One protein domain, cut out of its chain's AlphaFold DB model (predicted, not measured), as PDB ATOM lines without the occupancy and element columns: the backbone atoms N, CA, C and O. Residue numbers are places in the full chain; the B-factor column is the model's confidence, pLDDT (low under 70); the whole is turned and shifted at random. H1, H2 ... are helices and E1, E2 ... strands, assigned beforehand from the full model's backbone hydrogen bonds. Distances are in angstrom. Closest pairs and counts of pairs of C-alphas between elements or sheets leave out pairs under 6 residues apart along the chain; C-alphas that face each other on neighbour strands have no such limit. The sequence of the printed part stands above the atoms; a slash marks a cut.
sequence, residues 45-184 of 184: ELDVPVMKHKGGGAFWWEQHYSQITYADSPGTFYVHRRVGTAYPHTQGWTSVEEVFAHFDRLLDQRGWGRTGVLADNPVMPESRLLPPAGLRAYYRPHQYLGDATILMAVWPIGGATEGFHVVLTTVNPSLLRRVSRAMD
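What this domain is: This is residues 45 to 184 of the 184 residues of an uncharacterized protein of Bradyrhizobium jicamae (UniProt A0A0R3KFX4). A long, twisted sheet of six strands curls round the helix H2, which packs on one face of it. H4 sits beside E2 at one end of the long axis and the four-residue H1 lies at the other end, while the four-residue H3 grazes the sheet. The printed part has 140 residues, with four named helices and six named strands in the order E1 E2 H1 H2 E3 H3 E4 E5 E6 H4. The sheet's order is E1 - E2 - E6 - E5 - E4 - E3, all antiparallel, and the class is mixed, helices and strands. The whole is compact, with a radius of gyration of the C-alphas of 15.8 A, and its outline is elongated, spanning 51 by 29 by 28 A.

How they stand to each other: The sheet runs from the edge strand E1, residues 60 to 70, through E2, residues 73 to 86, E6, residues 163 to 173, E5, residues 149 to 157, and E4, residues 135 to 139, to the edge strand E3, residues 113 to 116. From edge to edge the strands' lines turn by 107 degrees. E1 and E2 form a hairpin, with N 64 and O 81 within hydrogen-bond range at 2.8 A; E2 bends by 57 degrees at residue 76. Between E2 and E6, N 80 and O 170 are 2.9 A apart. E4, E5 and E6 form a meander, each strand the antiparallel neighbour of the one before; N 151 and O 169 are 2.8 A apart, and N 138 and O 150 are 2.8 A apart. Between E4 and E3, N 113 and O 139 are 2.7 A apart. H2, residues 96 to 109, is on one face of the sheet, giving two layers, a helix layer over a sheet; its closest C-alphas to E5 are those of Val 96 and Val 154, 6.4 A apart. H4, residues 175 to 183, stands at the sheet's level, with a height over the sheet of 0.9 A; its closest C-alphas to E2 are those of Arg 177 and Gly 75, 4.6 A apart. H1, residues 88 to 91, and H3, residues 125 to 128, only graze the sheet. H2 and H4 are apart. In H2 and H4 every O i to N i+4 pair is within hydrogen-bond range; H1 and H3 are too short for such a pair.

Where its parts are: E1 begins at C-alpha 60 (-23.228, 6.045, 48.899) and is 28.5 A long. E2 is 37.0 A, E6 32.7 A, E5 25.8 A and H2 20.2 A. H4, 12.5 A, ends at C-alpha 183 (0.926, 13.314, 77.566).

The domain as a whole: The C-alphas of Gly 55 and Met 183 are the two farthest apart, 52.1 A. Residues 45 to 59 hold no named element. The printed part has no cut, and no link is long. The mean pLDDT of the printed part is 85.4; residue 54, residues 141 to 148, residues 160 to 161 and residue 184 are under 70.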
ATOM      1  N   GLU A  45     -11.918   3.961  56.317       89.62
ATOM      2  CA  GLU A  45     -12.963   3.603  55.370       89.62
ATOM      3  C   GLU A  45     -13.758   2.440  55.938       89.62
ATOM      4  O   GLU A  45     -13.247   1.341  56.147       89.62
ATOM      5  N   LEU A  46     -15.027   2.707  56.235       87.25
ATOM      6  CA  LEU A  46     -15.958   1.669  56.636       87.25
ATOM      7  C   LEU A  46     -16.641   1.137  55.393       87.25
ATOM      8  O   LEU A  46     -17.425   1.843  54.756       87.25
ATOM      9  N   ASP A  47     -16.369  -0.121  55.078       86.75
ATOM     10  CA  ASP A  47     -17.146  -0.842  54.085       86.75
ATOM     11  C   ASP A  47     -18.485  -1.256  54.704       86.75
ATOM     12  O   ASP A  47     -18.528  -2.147  55.548       86.75
ATOM     13  N   VAL A  48     -19.569  -0.562  54.376       86.75
ATOM     14  CA  VAL A  48     -20.906  -0.858  54.907       86.75
ATOM     15  C   VAL A  48     -21.678  -1.585  53.810       86.75
ATOM     16  O   VAL A  48     -21.967  -0.953  52.790       86.75
ATOM     17  N   PRO A  49     -22.013  -2.878  53.985       83.88
ATOM     18  CA  PRO A  49     -22.723  -3.640  52.971       83.88
ATOM     19  C   PRO A  49     -24.170  -3.152  52.879       83.88
ATOM     20  O   PRO A  49     -25.018  -3.484  53.703       83.88
ATOM     21  N   VAL A  50     -24.449  -2.358  51.851       86.19
ATOM     22  CA  VAL A  50     -25.773  -1.805  51.552       86.19
ATOM     23  C   VAL A  50     -26.161  -2.159  50.125       86.19
ATOM     24  O   VAL A  50     -25.346  -2.088  49.202       86.19
ATOM     25  N   MET A  51     -27.419  -2.554  49.930       82.12
ATOM     26  CA  MET A  51     -27.931  -2.846  48.592       82.12
ATOM     27  C   MET A  51     -27.925  -1.583  47.726       82.12
ATOM     28  O   MET A  51     -28.271  -0.494  48.192       82.12
ATOM     29  N   LYS A  52     -27.556  -1.743  46.451       81.62
ATOM     30  CA  LYS A  52     -27.681  -0.692  45.432       81.62
ATOM     31  C   LYS A  52     -29.155  -0.417  45.125       81.62
ATOM     32  O   LYS A  52     -30.007  -1.284  45.308       81.62
ATOM     33  N   HIS A  53     -29.447   0.772  44.607       79.94
ATOM     34  CA  HIS A  53     -30.792   1.125  44.157       79.94
ATOM     35  C   HIS A  53     -31.235   0.271  42.967       79.94
ATOM     36  O   HIS A  53     -30.423  -0.049  42.096       79.94
ATOM     37  N   LYS A  54     -32.538  -0.048  42.886       68.31
ATOM     38  CA  LYS A  54     -33.131  -0.860  41.801       68.31
ATOM     39  C   LYS A  54     -32.953  -0.271  40.383       68.31
ATOM     40  O   LYS A  54     -33.217  -0.971  39.416       68.31
ATOM     41  N   GLY A  55     -32.452   0.962  40.252       70.44
ATOM     42  CA  GLY A  55     -32.074   1.609  38.984       70.44
ATOM     43  C   GLY A  55     -30.563   1.733  38.727       70.44
ATOM     44  O   GLY A  55     -30.165   2.493  37.854       70.44
ATOM     45  N   GLY A  56     -29.707   1.050  39.498       70.19
ATOM     46  CA  GLY A  56     -28.249   1.042  39.290       70.19
ATOM     47  C   GLY A  56     -27.456   2.117  40.048       70.19
ATOM     48  O   GLY A  56     -26.227   2.109  39.991       70.19
ATOM     49  N   GLY A  57     -28.121   2.999  40.801       78.06
ATOM     50  CA  GLY A  57     -27.466   3.999  41.653       78.06
ATOM     51  C   GLY A  57     -26.775   3.389  42.880       78.06
ATOM     52  O   GLY A  57     -27.295   2.461  43.508       78.06
ATOM     53  N   ALA A  58     -25.603   3.920  43.239       84.88
ATOM     54  CA  ALA A  58     -24.927   3.574  44.487       84.88
ATOM     55  C   ALA A  58     -25.678   4.175  45.683       84.88
ATOM     56  O   ALA A  58     -26.125   5.315  45.613       84.88
ATOM     57  N   PHE A  59     -25.777   3.422  46.784       90.94
ATOM     58  CA  PHE A  59     -26.323   3.947  48.040       90.94
ATOM     59  C   PHE A  59     -25.504   5.146  48.522       90.94
ATOM     60  O   PHE A  59     -26.063   6.197  48.801       90.94
ATOM     61  N   TRP A  60     -24.178   4.980  48.588       92.75
ATOM     62  CA  TRP A  60     -23.228   6.045  48.899       92.75
ATOM     63  C   TRP A  60     -22.927   6.824  47.621       92.75
ATOM     64  O   TRP A  60     -22.063   6.419  46.842       92.75
ATOM     65  N   TRP A  61     -23.673   7.894  47.384       90.44
ATOM     66  CA  TRP A  61     -23.554   8.699  46.168       90.44
ATOM     67  C   TRP A  61     -22.565   9.863  46.318       90.44
ATOM     68  O   TRP A  61     -22.133  10.422  45.314       90.44
ATOM     69  N   GLU A  62     -22.149  10.190  47.544       93.31
ATOM     70  CA  GLU A  62     -21.161  11.235  47.826       93.31
ATOM     71  C   GLU A  62     -20.139  10.763  48.869       93.31
ATOM     72  O   GLU A  62     -20.487  10.126  49.869       93.31
ATOM     73  N   GLN A  63     -18.863  11.085  48.631       94.94
ATOM     74  CA  GLN A  63     -17.746  10.806  49.533       94.94
ATOM     75  C   GLN A  63     -16.788  11.998  49.565       94.94
ATOM     76  O   GLN A  63     -16.435  12.536  48.517       94.94
ATOM     77  N   HIS A  64     -16.336  12.382  50.758       95.00
ATOM     78  CA  HIS A  64     -15.402  13.488  50.967       95.00
ATOM     79  C   HIS A  64     -14.320  13.117  51.961       95.00
ATOM     80  O   HIS A  64     -14.603  12.554  53.020       95.00
ATOM     81  N   TYR A  65     -13.095  13.520  51.651       94.38
ATOM     82  CA  TYR A  65     -11.938  13.390  52.524       94.38
ATOM     83  C   TYR A  65     -11.479  14.791  52.912       94.38
ATOM     84  O   TYR A  65     -11.181  15.612  52.047       94.38
ATOM     85  N   SER A  66     -11.426  15.079  54.208       92.62
ATOM     86  CA  SER A  66     -11.030  16.387  54.720       92.62
ATOM     87  C   SER A  66     -10.052  16.265  55.881       92.62
ATOM     88  O   SER A  66      -9.862  15.204  56.481       92.62
ATOM     89  N   GLN A  67      -9.352  17.361  56.150       92.00
ATOM     90  CA  GLN A  67      -8.410  17.476  57.253       92.00
ATOM     91  C   GLN A  67      -8.866  18.628  58.134       92.00
ATOM     92  O   GLN A  67      -9.106  19.724  57.634       92.00
ATOM     93  N   ILE A  68      -9.009  18.370  59.430       88.69
ATOM     94  CA  ILE A  68      -9.423  19.381  60.402       88.69
ATOM     95  C   ILE A  68      -8.298  19.565  61.411       88.69
ATOM     96  O   ILE A  68      -7.906  18.622  62.101       88.69
ATOM     97  N   THR A  69      -7.802  20.791  61.508       88.19
ATOM     98  CA  THR A  69      -6.809  21.214  62.496       88.19
ATOM     99  C   THR A  69      -7.442  22.300  63.350       88.19
ATOM    100  O   THR A  69      -8.049  23.229  62.820       88.19
ATOM    101  N   TYR A  70      -7.318  22.175  64.668       82.62
ATOM    102  CA  TYR A  70      -7.820  23.177  65.605       82.62
ATOM    103  C   TYR A  70      -6.663  24.051  66.081       82.62
ATOM    104  O   TYR A  70      -5.568  23.547  66.320       82.62
ATOM    105  N   ALA A  71      -6.891  25.360  66.201       83.31
ATOM    106  CA  ALA A  71      -5.843  26.314  66.572       83.31
ATOM    107  C   ALA A  71      -5.320  26.110  68.005       83.31
ATOM    108  O   ALA A  71      -4.173  26.430  68.298       83.31
ATOM    109  N   ASP A  72      -6.158  25.570  68.884       80.44
ATOM    110  CA  ASP A  72      -5.912  25.363  70.310       80.44
ATOM    111  C   ASP A  72      -5.326  23.984  70.642       80.44
ATOM    112  O   ASP A  72      -5.094  23.682  71.811       80.44
ATOM    113  N   SER A  73      -5.094  23.115  69.652       75.12
ATOM    114  CA  SER A  73      -4.634  21.759  69.937       75.12
ATOM    115  C   SER A  73      -3.779  21.169  68.811       75.12
ATOM    116  O   SER A  73      -4.178  21.221  67.644       75.12
ATOM    117  N   PRO A  74      -2.622  20.563  69.135       80.06
ATOM    118  CA  PRO A  74      -1.673  20.086  68.136       80.06
ATOM    119  C   PRO A  74      -2.228  18.911  67.321       80.06
ATOM    120  O   PRO A  74      -3.030  18.113  67.801       80.06
ATOM    121  N   GLY A  75      -1.767  18.781  66.077       83.38
ATOM    122  CA  GLY A  75      -2.129  17.681  65.180       83.38
ATOM    123  C   GLY A  75      -3.438  17.872  64.407       83.38
ATOM    124  O   GLY A  75      -4.159  18.855  64.553       83.38
ATOM    125  N   THR A  76      -3.728  16.894  63.552       87.44
ATOM    126  CA  THR A  76      -4.822  16.930  62.568       87.44
ATOM    127  C   THR A  76      -5.782  15.762  62.774       87.44
ATOM    128  O   THR A  76      -5.357  14.667  63.156       87.44
ATOM    129  N   PHE A  77      -7.065  15.976  62.492       88.06
ATOM    130  CA  PHE A  77      -8.058  14.924  62.301       88.06
ATOM    131  C   PHE A  77      -8.236  14.643  60.812       88.06
ATOM    132  O   PHE A  77      -8.544  15.546  60.034       88.06
ATOM    133  N   TYR A  78      -8.074  13.383  60.431       91.06
ATOM    134  CA  TYR A  78      -8.414  12.885  59.107       91.06
ATOM    135  C   TYR A  78      -9.873  12.461  59.120       91.06
ATOM    136  O   TYR A  78     -10.252  11.543  59.846       91.06
ATOM    137  N   VAL A  79     -10.693  13.158  58.347       92.44
ATOM    138  CA  VAL A  79     -12.137  12.965  58.330       92.44
ATOM    139  C   VAL A  79     -12.537  12.408  56.980       92.44
ATOM    140  O   VAL A  79     -12.156  12.944  55.942       92.44
ATOM    141  N   HIS A  80     -13.304  11.327  56.990       94.69
ATOM    142  CA  HIS A  80     -13.915  10.784  55.787       94.69
ATOM    143  C   HIS A  80     -15.422  10.706  55.991       94.69
ATOM    144  O   HIS A  80     -15.906  10.011  56.888       94.69
ATOM    145  N   ARG A  81     -16.150  11.456  55.165       95.06
ATOM    146  CA  ARG A  81     -17.606  11.578  55.184       95.06
ATOM    147  C   ARG A  81     -18.190  10.875  53.971       95.06
ATOM    148  O   ARG A  81     -17.721  11.074  52.855       95.06
ATOM    149  N   ARG A  82     -19.246  10.098  54.187       95.81
ATOM    150  CA  ARG A  82     -20.052   9.470  53.139       95.81
ATOM    151  C   ARG A  82     -21.503   9.878  53.321       95.81
ATOM    152  O   ARG A  82     -22.002   9.851  54.445       95.81
ATOM    153  N   VAL A  83     -22.173  10.210  52.226       94.94
ATOM    154  CA  VAL A  83     -23.615  10.472  52.207       94.94
ATOM    155  C   VAL A  83     -24.280   9.419  51.356       94.94
ATOM    156  O   VAL A  83     -23.826   9.106  50.251       94.94
ATOM    157  N   GLY A  84     -25.340   8.850  51.902       94.12
ATOM    158  CA  GLY A  84     -26.180   7.919  51.195       94.12
ATOM    159  C   GLY A  84     -27.649   8.199  51.402       94.12
ATOM    160  O   GLY A  84     -28.054   8.953  52.290       94.12
ATOM    161  N   THR A  85     -28.441   7.580  50.542       92.69
ATOM    162  CA  THR A  85     -29.893   7.664  50.599       92.69
ATOM    163  C   THR A  85     -30.461   6.261  50.696       92.69
ATOM    164  O   THR A  85     -30.131   5.392  49.896       92.69
ATOM    165  N   ALA A  86     -31.319   6.032  51.681       91.25
ATOM    166  CA  ALA A  86     -32.084   4.810  51.820       91.25
ATOM    167  C   ALA A  86     -33.517   5.027  51.342       91.25
ATOM    168  O   ALA A  86     -34.117   6.051  51.652       91.25
ATOM    169  N   TYR A  87     -34.091   4.037  50.669       89.19
ATOM    170  CA  TYR A  87     -35.512   3.996  50.344       89.19
ATOM    171  C   TYR A  87     -36.138   2.704  50.882       89.19
ATOM    172  O   TYR A  87     -35.518   1.641  50.739       89.19
ATOM    173  N   PRO A  88     -37.378   2.735  51.404       85.94
ATOM    174  CA  PRO A  88     -38.026   1.556  51.980       85.94
ATOM    175  C   PRO A  88     -38.099   0.368  51.015       85.94
ATOM    176  O   PRO A  88     -37.794  -0.760  51.377       85.94
ATOM    177  N   HIS A  89     -38.403   0.611  49.739       83.94
ATOM    178  CA  HIS A  89     -38.534  -0.441  48.722       83.94
ATOM    179  C   HIS A  89     -37.195  -1.047  48.250       83.94
ATOM    180  O   HIS A  89     -37.199  -2.026  47.495       83.94
ATOM    181  N   THR A  90     -36.065  -0.439  48.627       85.88
ATOM    182  CA  THR A  90     -34.719  -0.892  48.252       85.88
ATOM    183  C   THR A  90     -33.968  -1.425  49.469       85.88
ATOM    184  O   THR A  90     -33.558  -2.578  49.454       85.88
ATOM    185  N   GLN A  91     -33.777  -0.611  50.511       89.00
ATOM    186  CA  GLN A  91     -33.033  -0.998  51.715       89.00
ATOM    187  C   GLN A  91     -33.910  -1.701  52.760       89.00
ATOM    188  O   GLN A  91     -33.374  -2.348  53.655       89.00
ATOM    189  N   GLY A  92     -35.238  -1.607  52.646       86.50
ATOM    190  CA  GLY A  92     -36.170  -2.231  53.587       86.50
ATOM    191  C   GLY A  92     -36.363  -1.458  54.890       86.50
ATOM    192  O   GLY A  92     -37.081  -1.939  55.756       86.50
ATOM    193  N   TRP A  93     -35.734  -0.289  55.044       91.19
ATOM    194  CA  TRP A  93     -35.847   0.525  56.256       91.19
ATOM    195  C   TRP A  93     -37.050   1.457  56.169       91.19
ATOM    196  O   TRP A  93     -37.212   2.187  55.190       91.19
ATOM    197  N   THR A  94     -37.873   1.428  57.207       90.56
ATOM    198  CA  THR A  94     -39.127   2.179  57.334       90.56
ATOM    199  C   THR A  94     -39.074   3.232  58.438       90.56
ATOM    200  O   THR A  94     -39.907   4.135  58.464       90.56
ATOM    201  N   SER A  95     -38.070   3.161  59.316       92.56
ATOM    202  CA  SER A  95     -37.861   4.096  60.422       92.56
ATOM    203  C   SER A  95     -36.381   4.438  60.611       92.56
ATOM    204  O   SER A  95     -35.490   3.687  60.206       92.56
ATOM    205  N   VAL A  96     -36.112   5.572  61.262       92.62
ATOM    206  CA  VAL A  96     -34.750   5.996  61.635       92.62
ATOM    207  C   VAL A  96     -34.107   4.967  62.573       92.62
ATOM    208  O   VAL A  96     -32.916   4.675  62.477       92.62
ATOM    209  N   GLU A  97     -34.910   4.375  63.452       93.31
ATOM    210  CA  GLU A  97     -34.518   3.337  64.397       93.31
ATOM    211  C   GLU A  97     -34.034   2.073  63.686       93.31
ATOM    212  O   GLU A  97     -33.034   1.496  64.105       93.31
ATOM    213  N   GLU A  98     -34.686   1.660  62.598       93.50
ATOM    214  CA  GLU A  98     -34.252   0.510  61.795       93.50
ATOM    215  C   GLU A  98     -32.925   0.769  61.087       93.50
ATOM    216  O   GLU A  98     -32.065  -0.120  61.058       93.50
ATOM    217  N   VAL A  99     -32.724   1.989  60.569       94.31
ATOM    218  CA  VAL A  99     -31.426   2.397  60.018       94.31
ATOM    219  C   VAL A  99     -30.366   2.273  61.107       94.31
ATOM    220  O   VAL A  99     -29.384   1.554  60.931       94.31
ATOM    221  N   PHE A 100     -30.577   2.891  62.272       94.38
ATOM    222  CA  PHE A 100     -29.626   2.791  63.378       94.38
ATOM    223  C   PHE A 100     -29.389   1.350  63.822       94.38
ATOM    224  O   PHE A 100     -28.238   0.961  63.969       94.38
ATOM    225  N   ALA A 101     -30.422   0.518  63.939       94.19
ATOM    226  CA  ALA A 101     -30.284  -0.882  64.329       94.19
ATOM    227  C   ALA A 101     -29.477  -1.717  63.316       94.19
ATOM    228  O   ALA A 101     -28.829  -2.701  63.691       94.19
ATOM    229  N   HIS A 102     -29.505  -1.367  62.027       93.50
ATOM    230  CA  HIS A 102     -28.634  -1.988  61.029       93.50
ATOM    231  C   HIS A 102     -27.162  -1.639  61.286       93.50
ATOM    232  O   HIS A 102     -26.328  -2.541  61.403       93.50
ATOM    233  N   PHE A 103     -26.848  -0.348  61.412       93.94
ATOM    234  CA  PHE A 103     -25.473   0.107  61.621       93.94
ATOM    235  C   PHE A 103     -24.933  -0.269  63.001       93.94
ATOM    236  O   PHE A 103     -23.786  -0.693  63.086       93.94
ATOM    237  N   ASP A 104     -25.748  -0.193  64.053       93.62
ATOM    238  CA  ASP A 104     -25.393  -0.599  65.416       93.62
ATOM    239  C   ASP A 104     -24.895  -2.048  65.419       93.62
ATOM    240  O   ASP A 104     -23.788  -2.311  65.878       93.62
ATOM    241  N   ARG A 105     -25.653  -2.976  64.818       94.00
ATOM    242  CA  ARG A 105     -25.249  -4.390  64.720       94.00
ATOM    243  C   ARG A 105     -23.967  -4.578  63.916       94.00
ATOM    244  O   ARG A 105     -23.103  -5.349  64.320       94.00
ATOM    245  N   LEU A 106     -23.839  -3.896  62.778       93.81
ATOM    246  CA  LEU A 106     -22.652  -4.003  61.926       93.81
ATOM    247  C   LEU A 106     -21.392  -3.489  62.637       93.81
ATOM    248  O   LEU A 106     -20.320  -4.084  62.525       93.81
ATOM    249  N   LEU A 107     -21.506  -2.353  63.321       92.31
ATOM    250  CA  LEU A 107     -20.400  -1.708  64.017       92.31
ATOM    251  C   LEU A 107     -20.007  -2.494  65.270       92.31
ATOM    252  O   LEU A 107     -18.815  -2.716  65.480       92.31
ATOM    253  N   ASP A 108     -20.982  -3.009  66.014       92.19
ATOM    254  CA  ASP A 108     -20.756  -3.884  67.166       92.19
ATOM    255  C   ASP A 108     -20.013  -5.172  66.770       92.19
ATOM    256  O   ASP A 108     -18.967  -5.489  67.335       92.19
ATOM    257  N   GLN A 109     -20.431  -5.836  65.683       92.38
ATOM    258  CA  GLN A 109     -19.716  -6.994  65.113       92.38
ATOM    259  C   GLN A 109     -18.260  -6.686  64.725       92.38
ATOM    260  O   GLN A 109     -17.427  -7.588  64.644       92.38
ATOM    261  N   ARG A 110     -17.942  -5.413  64.470       89.69
ATOM    262  CA  ARG A 110     -16.596  -4.929  64.133       89.69
ATOM    263  C   ARG A 110     -15.845  -4.357  65.339       89.69
ATOM    264  O   ARG A 110     -14.796  -3.736  65.159       89.69
ATOM    265  N   GLY A 111     -16.363  -4.563  66.549       89.19
ATOM    266  CA  GLY A 111     -15.745  -4.144  67.803       89.19
ATOM    267  C   GLY A 111     -15.859  -2.646  68.084       89.19
ATOM    268  O   GLY A 111     -15.008  -2.098  68.783       89.19
ATOM    269  N   TRP A 112     -16.857  -1.963  67.524       89.62
ATOM    270  CA  TRP A 112     -17.170  -0.577  67.867       89.62
ATOM    271  C   TRP A 112     -18.265  -0.536  68.931       89.62
ATOM    272  O   TRP A 112     -19.344  -1.085  68.745       89.62
ATOM    273  N   GLY A 113     -18.001   0.162  70.030       87.31
ATOM    274  CA  GLY A 113     -18.975   0.442  71.076       87.31
ATOM    275  C   GLY A 113     -19.721   1.748  70.819       87.31
ATOM    276  O   GLY A 113     -19.209   2.672  70.186       87.31
ATOM    277  N   ARG A 114     -20.937   1.861  71.350       86.69
ATOM    278  CA  ARG A 114     -21.728   3.097  71.300       86.69
ATOM    279  C   ARG A 114     -21.334   4.023  72.452       86.69
ATOM    280  O   ARG A 114     -21.393   3.614  73.606       86.69
ATOM    281  N   THR A 115     -20.975   5.273  72.151       78.62
ATOM    282  CA  THR A 115     -20.642   6.287  73.180       78.62
ATOM    283  C   THR A 115     -21.812   7.221  73.509       78.62
ATOM    284  O   THR A 115     -21.709   8.015  74.439       78.62
ATOM    285  N   GLY A 116     -22.919   7.146  72.760       75.31
ATOM    286  CA  GLY A 116     -24.113   7.970  72.970       75.31
ATOM    287  C   GLY A 116     -24.436   8.861  71.771       75.31
ATOM    288  O   GLY A 116     -24.413   8.396  70.629       75.31
ATOM    289  N   VAL A 117     -24.780  10.123  72.047       74.81
ATOM    290  CA  VAL A 117     -25.103  11.156  71.054       74.81
ATOM    291  C   VAL A 117     -24.105  12.304  71.186       74.81
ATOM    292  O   VAL A 117     -23.888  12.797  72.288       74.81
ATOM    293  N   LEU A 118     -23.516  12.737  70.069       70.12
ATOM    294  CA  LEU A 118     -22.642  13.913  70.007       70.12
ATOM    295  C   LEU A 118     -23.399  15.065  69.337       70.12
ATOM    296  O   LEU A 118     -23.511  15.104  68.112       70.12
ATOM    297  N   ALA A 119     -23.944  15.965  70.156       72.00
ATOM    298  CA  ALA A 119     -24.554  17.213  69.701       72.00
ATOM    299  C   ALA A 119     -23.476  18.269  69.403       72.00
ATOM    300  O   ALA A 119     -22.424  18.259  70.040       72.00
ATOM    301  N   ASP A 120     -23.748  19.154  68.437       79.75
ATOM    302  CA  ASP A 120     -22.865  20.261  68.017       79.75
ATOM    303  C   ASP A 120     -21.393  19.857  67.796       79.75
ATOM    304  O   ASP A 120     -20.442  20.513  68.222       79.75
ATOM    305  N   ASN A 121     -21.191  18.728  67.121       81.81
ATOM    306  CA  ASN A 121     -19.870  18.288  66.720       81.81
ATOM    307  C   ASN A 121     -19.479  18.972  65.396       81.81
ATOM    308  O   ASN A 121     -20.092  18.685  64.365       81.81
ATOM    309  N   PRO A 122     -18.431  19.814  65.361       80.56
ATOM    310  CA  PRO A 122     -18.018  20.526  64.146       80.56
ATOM    311  C   PRO A 122     -17.592  19.596  63.001       80.56
ATOM    312  O   PRO A 122     -17.605  20.003  61.843       80.56
ATOM    313  N   VAL A 123     -17.232  18.343  63.304       84.44
ATOM    314  CA  VAL A 123     -16.855  17.335  62.304       84.44
ATOM    315  C   VAL A 123     -18.079  16.731  61.597       84.44
ATOM    316  O   VAL A 123     -17.955  16.173  60.509       84.44
ATOM    317  N   MET A 124     -19.271  16.867  62.184       87.81
ATOM    318  CA  MET A 124     -20.550  16.453  61.605       87.81
ATOM    319  C   MET A 124     -21.538  17.623  61.699       87.81
ATOM    320  O   MET A 124     -22.285  17.707  62.678       87.81
ATOM    321  N   PRO A 125     -21.547  18.542  60.716       88.25
ATOM    322  CA  PRO A 125     -22.384  19.744  60.746       88.25
ATOM    323  C   PRO A 125     -23.876  19.466  60.982       88.25
ATOM    324  O   PRO A 125     -24.565  20.270  61.606       88.25
ATOM    325  N   GLU A 126     -24.366  18.302  60.548       91.12
ATOM    326  CA  GLU A 126     -25.738  17.827  60.748       91.12
ATOM    327  C   GLU A 126     -26.130  17.753  62.234       91.12
ATOM    328  O   GLU A 126     -27.297  17.934  62.578       91.12
ATOM    329  N   SER A 127     -25.157  17.570  63.133       89.12
ATOM    330  CA  SER A 127     -25.369  17.544  64.588       89.12
ATOM    331  C   SER A 127     -25.918  18.848  65.179       89.12
ATOM    332  O   SER A 127     -26.392  18.839  66.312       89.12
ATOM    333  N   ARG A 128     -25.860  19.961  64.433       88.94
ATOM    334  CA  ARG A 128     -26.439  21.259  64.821       88.94
ATOM    335  C   ARG A 128     -27.911  21.398  64.464       88.94
ATOM    336  O   ARG A 128     -28.603  22.236  65.030       88.94
ATOM    337  N   LEU A 129     -28.358  20.633  63.473       90.31
ATOM    338  CA  LEU A 129     -29.680  20.775  62.867       90.31
ATOM    339  C   LEU A 129     -30.608  19.633  63.273       90.31
ATOM    340  O   LEU A 129     -31.819  19.819  63.359       90.31
ATOM    341  N   LEU A 130     -30.047  18.446  63.501       89.75
ATOM    342  CA  LEU A 130     -30.820  17.253  63.797       89.75
ATOM    343  C   LEU A 130     -31.068  17.089  65.298       89.75
ATOM    344  O   LEU A 130     -30.177  17.343  66.112       89.75
ATOM    345  N   PRO A 131     -32.255  16.589  65.685       89.81
ATOM    346  CA  PRO A 131     -32.508  16.215  67.065       89.81
ATOM    347  C   PRO A 131     -31.615  15.031  67.474       89.81
ATOM    348  O   PRO A 131     -31.243  14.214  66.626       89.81
ATOM    349  N   PRO A 132     -31.354  14.841  68.782       86.81
ATOM    350  CA  PRO A 132     -30.525  13.741  69.285       86.81
ATOM    351  C   PRO A 132     -30.944  12.344  68.799       86.81
ATOM    352  O   PRO A 132     -30.106  11.458  68.641       86.81
ATOM    353  N   ALA A 133     -32.239  12.142  68.533       88.81
ATOM    354  CA  ALA A 133     -32.770  10.887  68.011       88.81
ATOM    355  C   ALA A 133     -32.151  10.495  66.658       88.81
ATOM    356  O   ALA A 133     -31.880   9.312  66.456       88.81
ATOM    357  N   GLY A 134     -31.856  11.475  65.796       90.88
ATOM    358  CA  GLY A 134     -31.264  11.305  64.466       90.88
ATOM    359  C   GLY A 134     -29.738  11.227  64.455       90.88
ATOM    360  O   GLY A 134     -29.140  11.298  63.387       90.88
ATOM    361  N   LEU A 135     -29.093  11.103  65.618       93.19
ATOM    362  CA  LEU A 135     -27.639  11.154  65.757       93.19
ATOM    363  C   LEU A 135     -27.120   9.961  66.564       93.19
ATOM    364  O   LEU A 135     -27.683   9.608  67.601       93.19
ATOM    365  N   ARG A 136     -26.006   9.363  66.145       91.62
ATOM    366  CA  ARG A 136     -25.280   8.349  66.925       91.62
ATOM    367  C   ARG A 136     -23.781   8.547  66.815       91.62
ATOM    368  O   ARG A 136     -23.273   9.024  65.804       91.62
ATOM    369  N   ALA A 137     -23.085   8.149  67.869       91.44
ATOM    370  CA  ALA A 137     -21.639   8.145  67.920       91.44
ATOM    371  C   ALA A 137     -21.109   6.798  68.419       91.44
ATOM    372  O   ALA A 137     -21.640   6.219  69.376       91.44
ATOM    373  N   TYR A 138     -20.023   6.345  67.799       90.31
ATOM    374  CA  TYR A 138     -19.357   5.084  68.097       90.31
ATOM    375  C   TYR A 138     -17.861   5.297  68.291       90.31
ATOM    376  O   TYR A 138     -17.245   6.125  67.621       90.31
ATOM    377  N   TYR A 139     -17.284   4.506  69.182       87.19
ATOM    378  CA  TYR A 139     -15.873   4.512  69.551       87.19
ATOM    379  C   TYR A 139     -15.350   3.076  69.570       87.19
ATOM    380  O   TYR A 139     -16.134   2.130  69.626       87.19
ATOM    381  N   ARG A 140     -14.034   2.876  69.532       82.19
ATOM    382  CA  ARG A 140     -13.455   1.538  69.694       82.19
ATOM    383  C   ARG A 140     -13.077   1.320  71.173       82.19
ATOM    384  O   ARG A 140     -12.210   2.039  71.660       82.19
ATOM    385  N   PRO A 141     -13.655   0.336  71.896       68.25
ATOM    386  CA  PRO A 141     -13.499   0.200  73.353       68.25
ATOM    387  C   PRO A 141     -12.063   0.012  73.852       68.25
ATOM    388  O   PRO A 141     -11.721   0.446  74.946       68.25
ATOM    389  N   HIS A 142     -11.205  -0.611  73.044       64.12
ATOM    390  CA  HIS A 142      -9.797  -0.850  73.383       64.12
ATOM    391  C   HIS A 142      -8.861   0.294  72.965       64.12
ATOM    392  O   HIS A 142      -7.646   0.169  73.073       64.12
ATOM    393  N   GLN A 143      -9.419   1.401  72.475       63.66
ATOM    394  CA  GLN A 143      -8.698   2.622  72.142       63.66
ATOM    395  C   GLN A 143      -9.142   3.722  73.111       63.66
ATOM    396  O   GLN A 143     -10.002   4.546  72.807       63.66
ATOM    397  N   TYR A 144      -8.586   3.692  74.324       45.94
ATOM    398  CA  TYR A 144      -8.698   4.808  75.260       45.94
ATOM    399  C   TYR A 144      -7.858   5.985  74.750       45.94
ATOM    400  O   TYR A 144      -6.775   5.770  74.212       45.94
ATOM    401  N   LEU A 145      -8.354   7.205  74.992       46.25
ATOM    402  CA  LEU A 145      -7.790   8.515  74.617       46.25
ATOM    403  C   LEU A 145      -8.174   9.016  73.220       46.25
ATOM    404  O   LEU A 145      -7.406   8.950  72.266       46.25
ATOM    405  N   GLY A 146      -9.352   9.643  73.129       51.09
ATOM    406  CA  GLY A 146      -9.606  10.650  72.098       51.09
ATOM    407  C   GLY A 146      -9.516  10.156  70.652       51.09
ATOM    408  O   GLY A 146      -9.169  10.947  69.770       51.09
ATOM    409  N   ASP A 147      -9.785   8.866  70.465       59.25
ATOM    410  CA  ASP A 147      -9.427   8.093  69.290       59.25
ATOM    411  C   ASP A 147     -10.563   7.997  68.267       59.25
ATOM    412  O   ASP A 147     -11.598   8.665  68.375       59.25
ATOM    413  N   ALA A 148     -10.312   7.216  67.215       58.03
ATOM    414  CA  ALA A 148     -11.165   7.138  66.048       58.03
ATOM    415  C   ALA A 148     -12.647   7.016  66.411       58.03
ATOM    416  O   ALA A 148     -13.043   6.150  67.189       58.03
ATOM    417  N   THR A 149     -13.454   7.907  65.849       85.69
ATOM    418  CA  THR A 149     -14.876   8.018  66.167       85.69
ATOM    419  C   THR A 149     -15.668   7.908  64.880       85.69
ATOM    420  O   THR A 149     -15.299   8.485  63.856       85.69
ATOM    421  N   ILE A 150     -16.764   7.164  64.934       91.62
ATOM    422  CA  ILE A 150     -17.759   7.141  63.871       91.62
ATOM    423  C   ILE A 150     -18.923   7.989  64.352       91.62
ATOM    424  O   ILE A 150     -19.476   7.744  65.421       91.62
ATOM    425  N   LEU A 151     -19.288   8.981  63.563       93.12
ATOM    426  CA  LEU A 151     -20.461   9.811  63.758       93.12
ATOM    427  C   LEU A 151     -21.457   9.449  62.666       93.12
ATOM    428  O   LEU A 151     -21.084   9.340  61.498       93.12
ATOM    429  N   MET A 152     -22.709   9.242  63.047       94.69
ATOM    430  CA  MET A 152     -23.770   8.943  62.105       94.69
ATOM    431  C   MET A 152     -24.951   9.875  62.319       94.69
ATOM    432  O   MET A 152     -25.396  10.073  63.451       94.69
ATOM    433  N   ALA A 153     -25.459  10.415  61.219       95.44
ATOM    434  CA  ALA A 153     -26.653  11.237  61.177       95.44
ATOM    435  C   ALA A 153     -27.670  10.612  60.219       95.44
ATOM    436  O   ALA A 153     -27.319  10.214  59.108       95.44
ATOM    437  N   VAL A 154     -28.921  10.510  60.662       95.50
ATOM    438  CA  VAL A 154     -30.022   9.935  59.889       95.50
ATOM    439  C   VAL A 154     -31.255  10.814  60.035       95.50
ATOM    440  O   VAL A 154     -31.642  11.163  61.151       95.50
ATOM    441  N   TRP A 155     -31.887  11.152  58.914       94.75
ATOM    442  CA  TRP A 155     -33.137  11.911  58.903       94.75
ATOM    443  C   TRP A 155     -34.015  11.531  57.707       94.75
ATOM    444  O   TRP A 155     -33.489  11.098  56.677       94.75
ATOM    445  N   PRO A 156     -35.348  11.648  57.832       93.12
ATOM    446  CA  PRO A 156     -36.270  11.292  56.760       93.12
ATOM    447  C   PRO A 156     -36.201  12.270  55.578       93.12
ATOM    448  O   PRO A 156     -35.858  13.444  55.729       93.12
ATOM    449  N   ILE A 157     -36.562  11.766  54.400       90.62
ATOM    450  CA  ILE A 157     -36.741  12.517  53.155       90.62
ATOM    451  C   ILE A 157     -38.236  12.715  52.921       90.62
ATOM    452  O   ILE A 157     -38.990  11.742  52.853       90.62
ATOM    453  N   GLY A 158     -38.646  13.971  52.745       77.75
ATOM    454  CA  GLY A 158     -40.028  14.319  52.421       77.75
ATOM    455  C   GLY A 158     -41.013  14.096  53.575       77.75
ATOM    456  O   GLY A 158     -40.619  13.879  54.718       77.75
ATOM    457  N   GLY A 159     -42.308  14.213  53.261       70.81
ATOM    458  CA  GLY A 159     -43.418  14.143  54.219       70.81
ATOM    459  C   GLY A 159     -43.664  12.735  54.765       70.81
ATOM    460  O   GLY A 159     -43.094  12.363  55.783       70.81
ATOM    461  N   ALA A 160     -44.526  11.943  54.121       63.28
ATOM    462  CA  ALA A 160     -44.777  10.547  54.495       63.28
ATOM    463  C   ALA A 160     -43.575   9.650  54.120       63.28
ATOM    464  O   ALA A 160     -43.668   8.831  53.215       63.28
ATOM    465  N   THR A 161     -42.438   9.900  54.775       68.94
ATOM    466  CA  THR A 161     -41.121   9.253  54.698       68.94
ATOM    467  C   THR A 161     -40.867   8.463  53.416       68.94
ATOM    468  O   THR A 161     -40.981   7.238  53.373       68.94
ATOM    469  N   GLU A 162     -40.473   9.173  52.360       84.62
ATOM    470  CA  GLU A 162     -40.121   8.557  51.075       84.62
ATOM    471  C   GLU A 162     -38.805   7.771  51.172       84.62
ATOM    472  O   GLU A 162     -38.590   6.797  50.449       84.62
ATOM    473  N   GLY A 163     -37.930   8.183  52.090       90.88
ATOM    474  CA  GLY A 163     -36.621   7.598  52.329       90.88
ATOM    475  C   GLY A 163     -35.908   8.236  53.513       90.88
ATOM    476  O   GLY A 163     -36.506   8.989  54.279       90.88
ATOM    477  N   PHE A 164     -34.617   7.955  53.645       94.38
ATOM    478  CA  PHE A 164     -33.752   8.521  54.674       94.38
ATOM    479  C   PHE A 164     -32.439   8.979  54.063       94.38
ATOM    480  O   PHE A 164     -31.829   8.250  53.281       94.38
ATOM    481  N   HIS A 165     -31.960  10.144  54.469       95.25
ATOM    482  CA  HIS A 165     -30.556  10.477  54.307       95.25
ATOM    483  C   HIS A 165     -29.763   9.829  55.432       95.25
ATOM    484  O   HIS A 165     -30.165   9.873  56.595       95.25
ATOM    485  N   VAL A 166     -28.638   9.222  55.071       95.81
ATOM    486  CA  VAL A 166     -27.708   8.583  55.994       95.81
ATOM    487  C   VAL A 166     -26.337   9.184  55.749       95.81
ATOM    488  O   VAL A 166     -25.769   9.037  54.669       95.81
ATOM    489  N   VAL A 167     -25.795   9.861  56.751       96.06
ATOM    490  CA  VAL A 167     -24.441  10.411  56.724       96.06
ATOM    491  C   VAL A 167     -23.588   9.632  57.699       96.06
ATOM    492  O   VAL A 167     -23.933   9.515  58.872       96.06
ATOM    493  N   LEU A 168     -22.463   9.120  57.210       95.38
ATOM    494  CA  LEU A 168     -21.468   8.418  58.003       95.38
ATOM    495  C   LEU A 168     -20.157   9.193  57.937       95.38
ATOM    496  O   LEU A 168     -19.542   9.294  56.875       95.38
ATOM    497  N   THR A 169     -19.719   9.705  59.076       95.06
ATOM    498  CA  THR A 169     -18.466  10.439  59.204       95.06
ATOM    499  C   THR A 169     -17.524   9.662  60.098       95.06
ATOM    500  O   THR A 169     -17.799   9.417  61.268       95.06
ATOM    501  N   THR A 170     -16.385   9.275  59.549       93.69
ATOM    502  CA  THR A 170     -15.297   8.667  60.307       93.69
ATOM    503  C   THR A 170     -14.244   9.717  60.592       93.69
ATOM    504  O   THR A 170     -13.911  10.539  59.739       93.69
ATOM    505  N   VAL A 171     -13.724   9.689  61.807       90.75
ATOM    506  CA  VAL A 171     -12.710  10.620  62.279       90.75
ATOM    507  C   VAL A 171     -11.539   9.794  62.756       90.75
ATOM    508  O   VAL A 171     -11.728   8.919  63.593       90.75
ATOM    509  N   ASN A 172     -10.341  10.063  62.248       88.62
ATOM    510  CA  ASN A 172      -9.116   9.456  62.741       88.62
ATOM    511  C   ASN A 172      -8.114  10.538  63.162       88.62
ATOM    512  O   ASN A 172      -7.663  11.309  62.309       88.62
ATOM    513  N   PRO A 173      -7.735  10.627  64.447       86.56
ATOM    514  CA  PRO A 173      -6.671  11.529  64.853       86.56
ATOM    515  C   PRO A 173      -5.321  11.071  64.291       86.56
ATOM    516  O   PRO A 173      -4.971   9.888  64.321       86.56
ATOM    517  N   SER A 174      -4.540  12.038  63.812       85.38
ATOM    518  CA  SER A 174      -3.126  11.854  63.484       85.38
ATOM    519  C   SER A 174      -2.328  11.348  64.687       85.38
ATOM    520  O   SER A 174      -2.695  11.570  65.842       85.38
ATOM    521  N   LEU A 175      -1.190  10.707  64.422       80.69
ATOM    522  CA  LEU A 175      -0.314  10.203  65.477       80.69
ATOM    523  C   LEU A 175       0.140  11.313  66.435       80.69
ATOM    524  O   LEU A 175       0.121  11.109  67.642       80.69
ATOM    525  N   LEU A 176       0.455  12.505  65.918       82.81
ATOM    526  CA  LEU A 176       0.816  13.659  66.746       82.81
ATOM    527  C   LEU A 176      -0.299  14.028  67.735       82.81
ATOM    528  O   LEU A 176      -0.017  14.280  68.902       82.81
ATOM    529  N   ARG A 177      -1.561  14.000  67.286       82.25
ATOM    530  CA  ARG A 177      -2.735  14.254  68.135       82.25
ATOM    531  C   ARG A 177      -2.903  13.182  69.211       82.25
ATOM    532  O   ARG A 177      -3.244  13.500  70.345       82.25
ATOM    533  N   ARG A 178      -2.690  11.914  68.846       79.56
ATOM    534  CA  ARG A 178      -2.766  10.774  69.774       79.56
ATOM    535  C   ARG A 178      -1.691  10.879  70.856       79.56
ATOM    536  O   ARG A 178      -1.996  10.701  72.026       79.56
ATOM    537  N   VAL A 179      -0.459  11.208  70.461       81.38
ATOM    538  CA  VAL A 179       0.670  11.375  71.387       81.38
ATOM    539  C   VAL A 179       0.452  12.572  72.304       81.38
ATOM    540  O   VAL A 179       0.612  12.415  73.507       81.38
ATOM    541  N   SER A 180       0.039  13.735  71.781       81.19
ATOM    542  CA  SER A 180      -0.178  14.915  72.631       81.19
ATOM    543  C   SER A 180      -1.224  14.643  73.712       81.19
ATOM    544  O   SER A 180      -0.969  14.891  74.879       81.19
ATOM    545  N   ARG A 181      -2.359  14.033  73.343       76.75
ATOM    546  CA  ARG A 181      -3.428  13.675  74.288       76.75
ATOM    547  C   ARG A 181      -3.040  12.608  75.308       76.75
ATOM    548  O   ARG A 181      -3.735  12.477  76.300       76.75
ATOM    549  N   ALA A 182      -2.023  11.796  75.028       75.12
ATOM    550  CA  ALA A 182      -1.523  10.804  75.976       75.12
ATOM    551  C   ALA A 182      -0.522  11.396  76.978       75.12
ATOM    552  O   ALA A 182      -0.200  10.741  77.966       75.12
ATOM    553  N   MET A 183       0.012  12.586  76.687       76.12
ATOM    554  CA  MET A 183       0.926  13.314  77.566       76.12
ATOM    555  C   MET A 183       0.205  14.319  78.474       76.12
ATOM    556  O   MET A 183       0.781  14.692  79.495       76.12
ATOM    557  N   ASP A 184      -1.002  14.743  78.088       65.88
ATOM    558  CA  ASP A 184      -1.933  15.542  78.899       65.88
ATOM    559  C   ASP A 184      -2.676  14.665  79.925       65.88
ATOM    560  O   ASP A 184      -2.844  15.121  81.081       65.88
TER     561      ASP A 184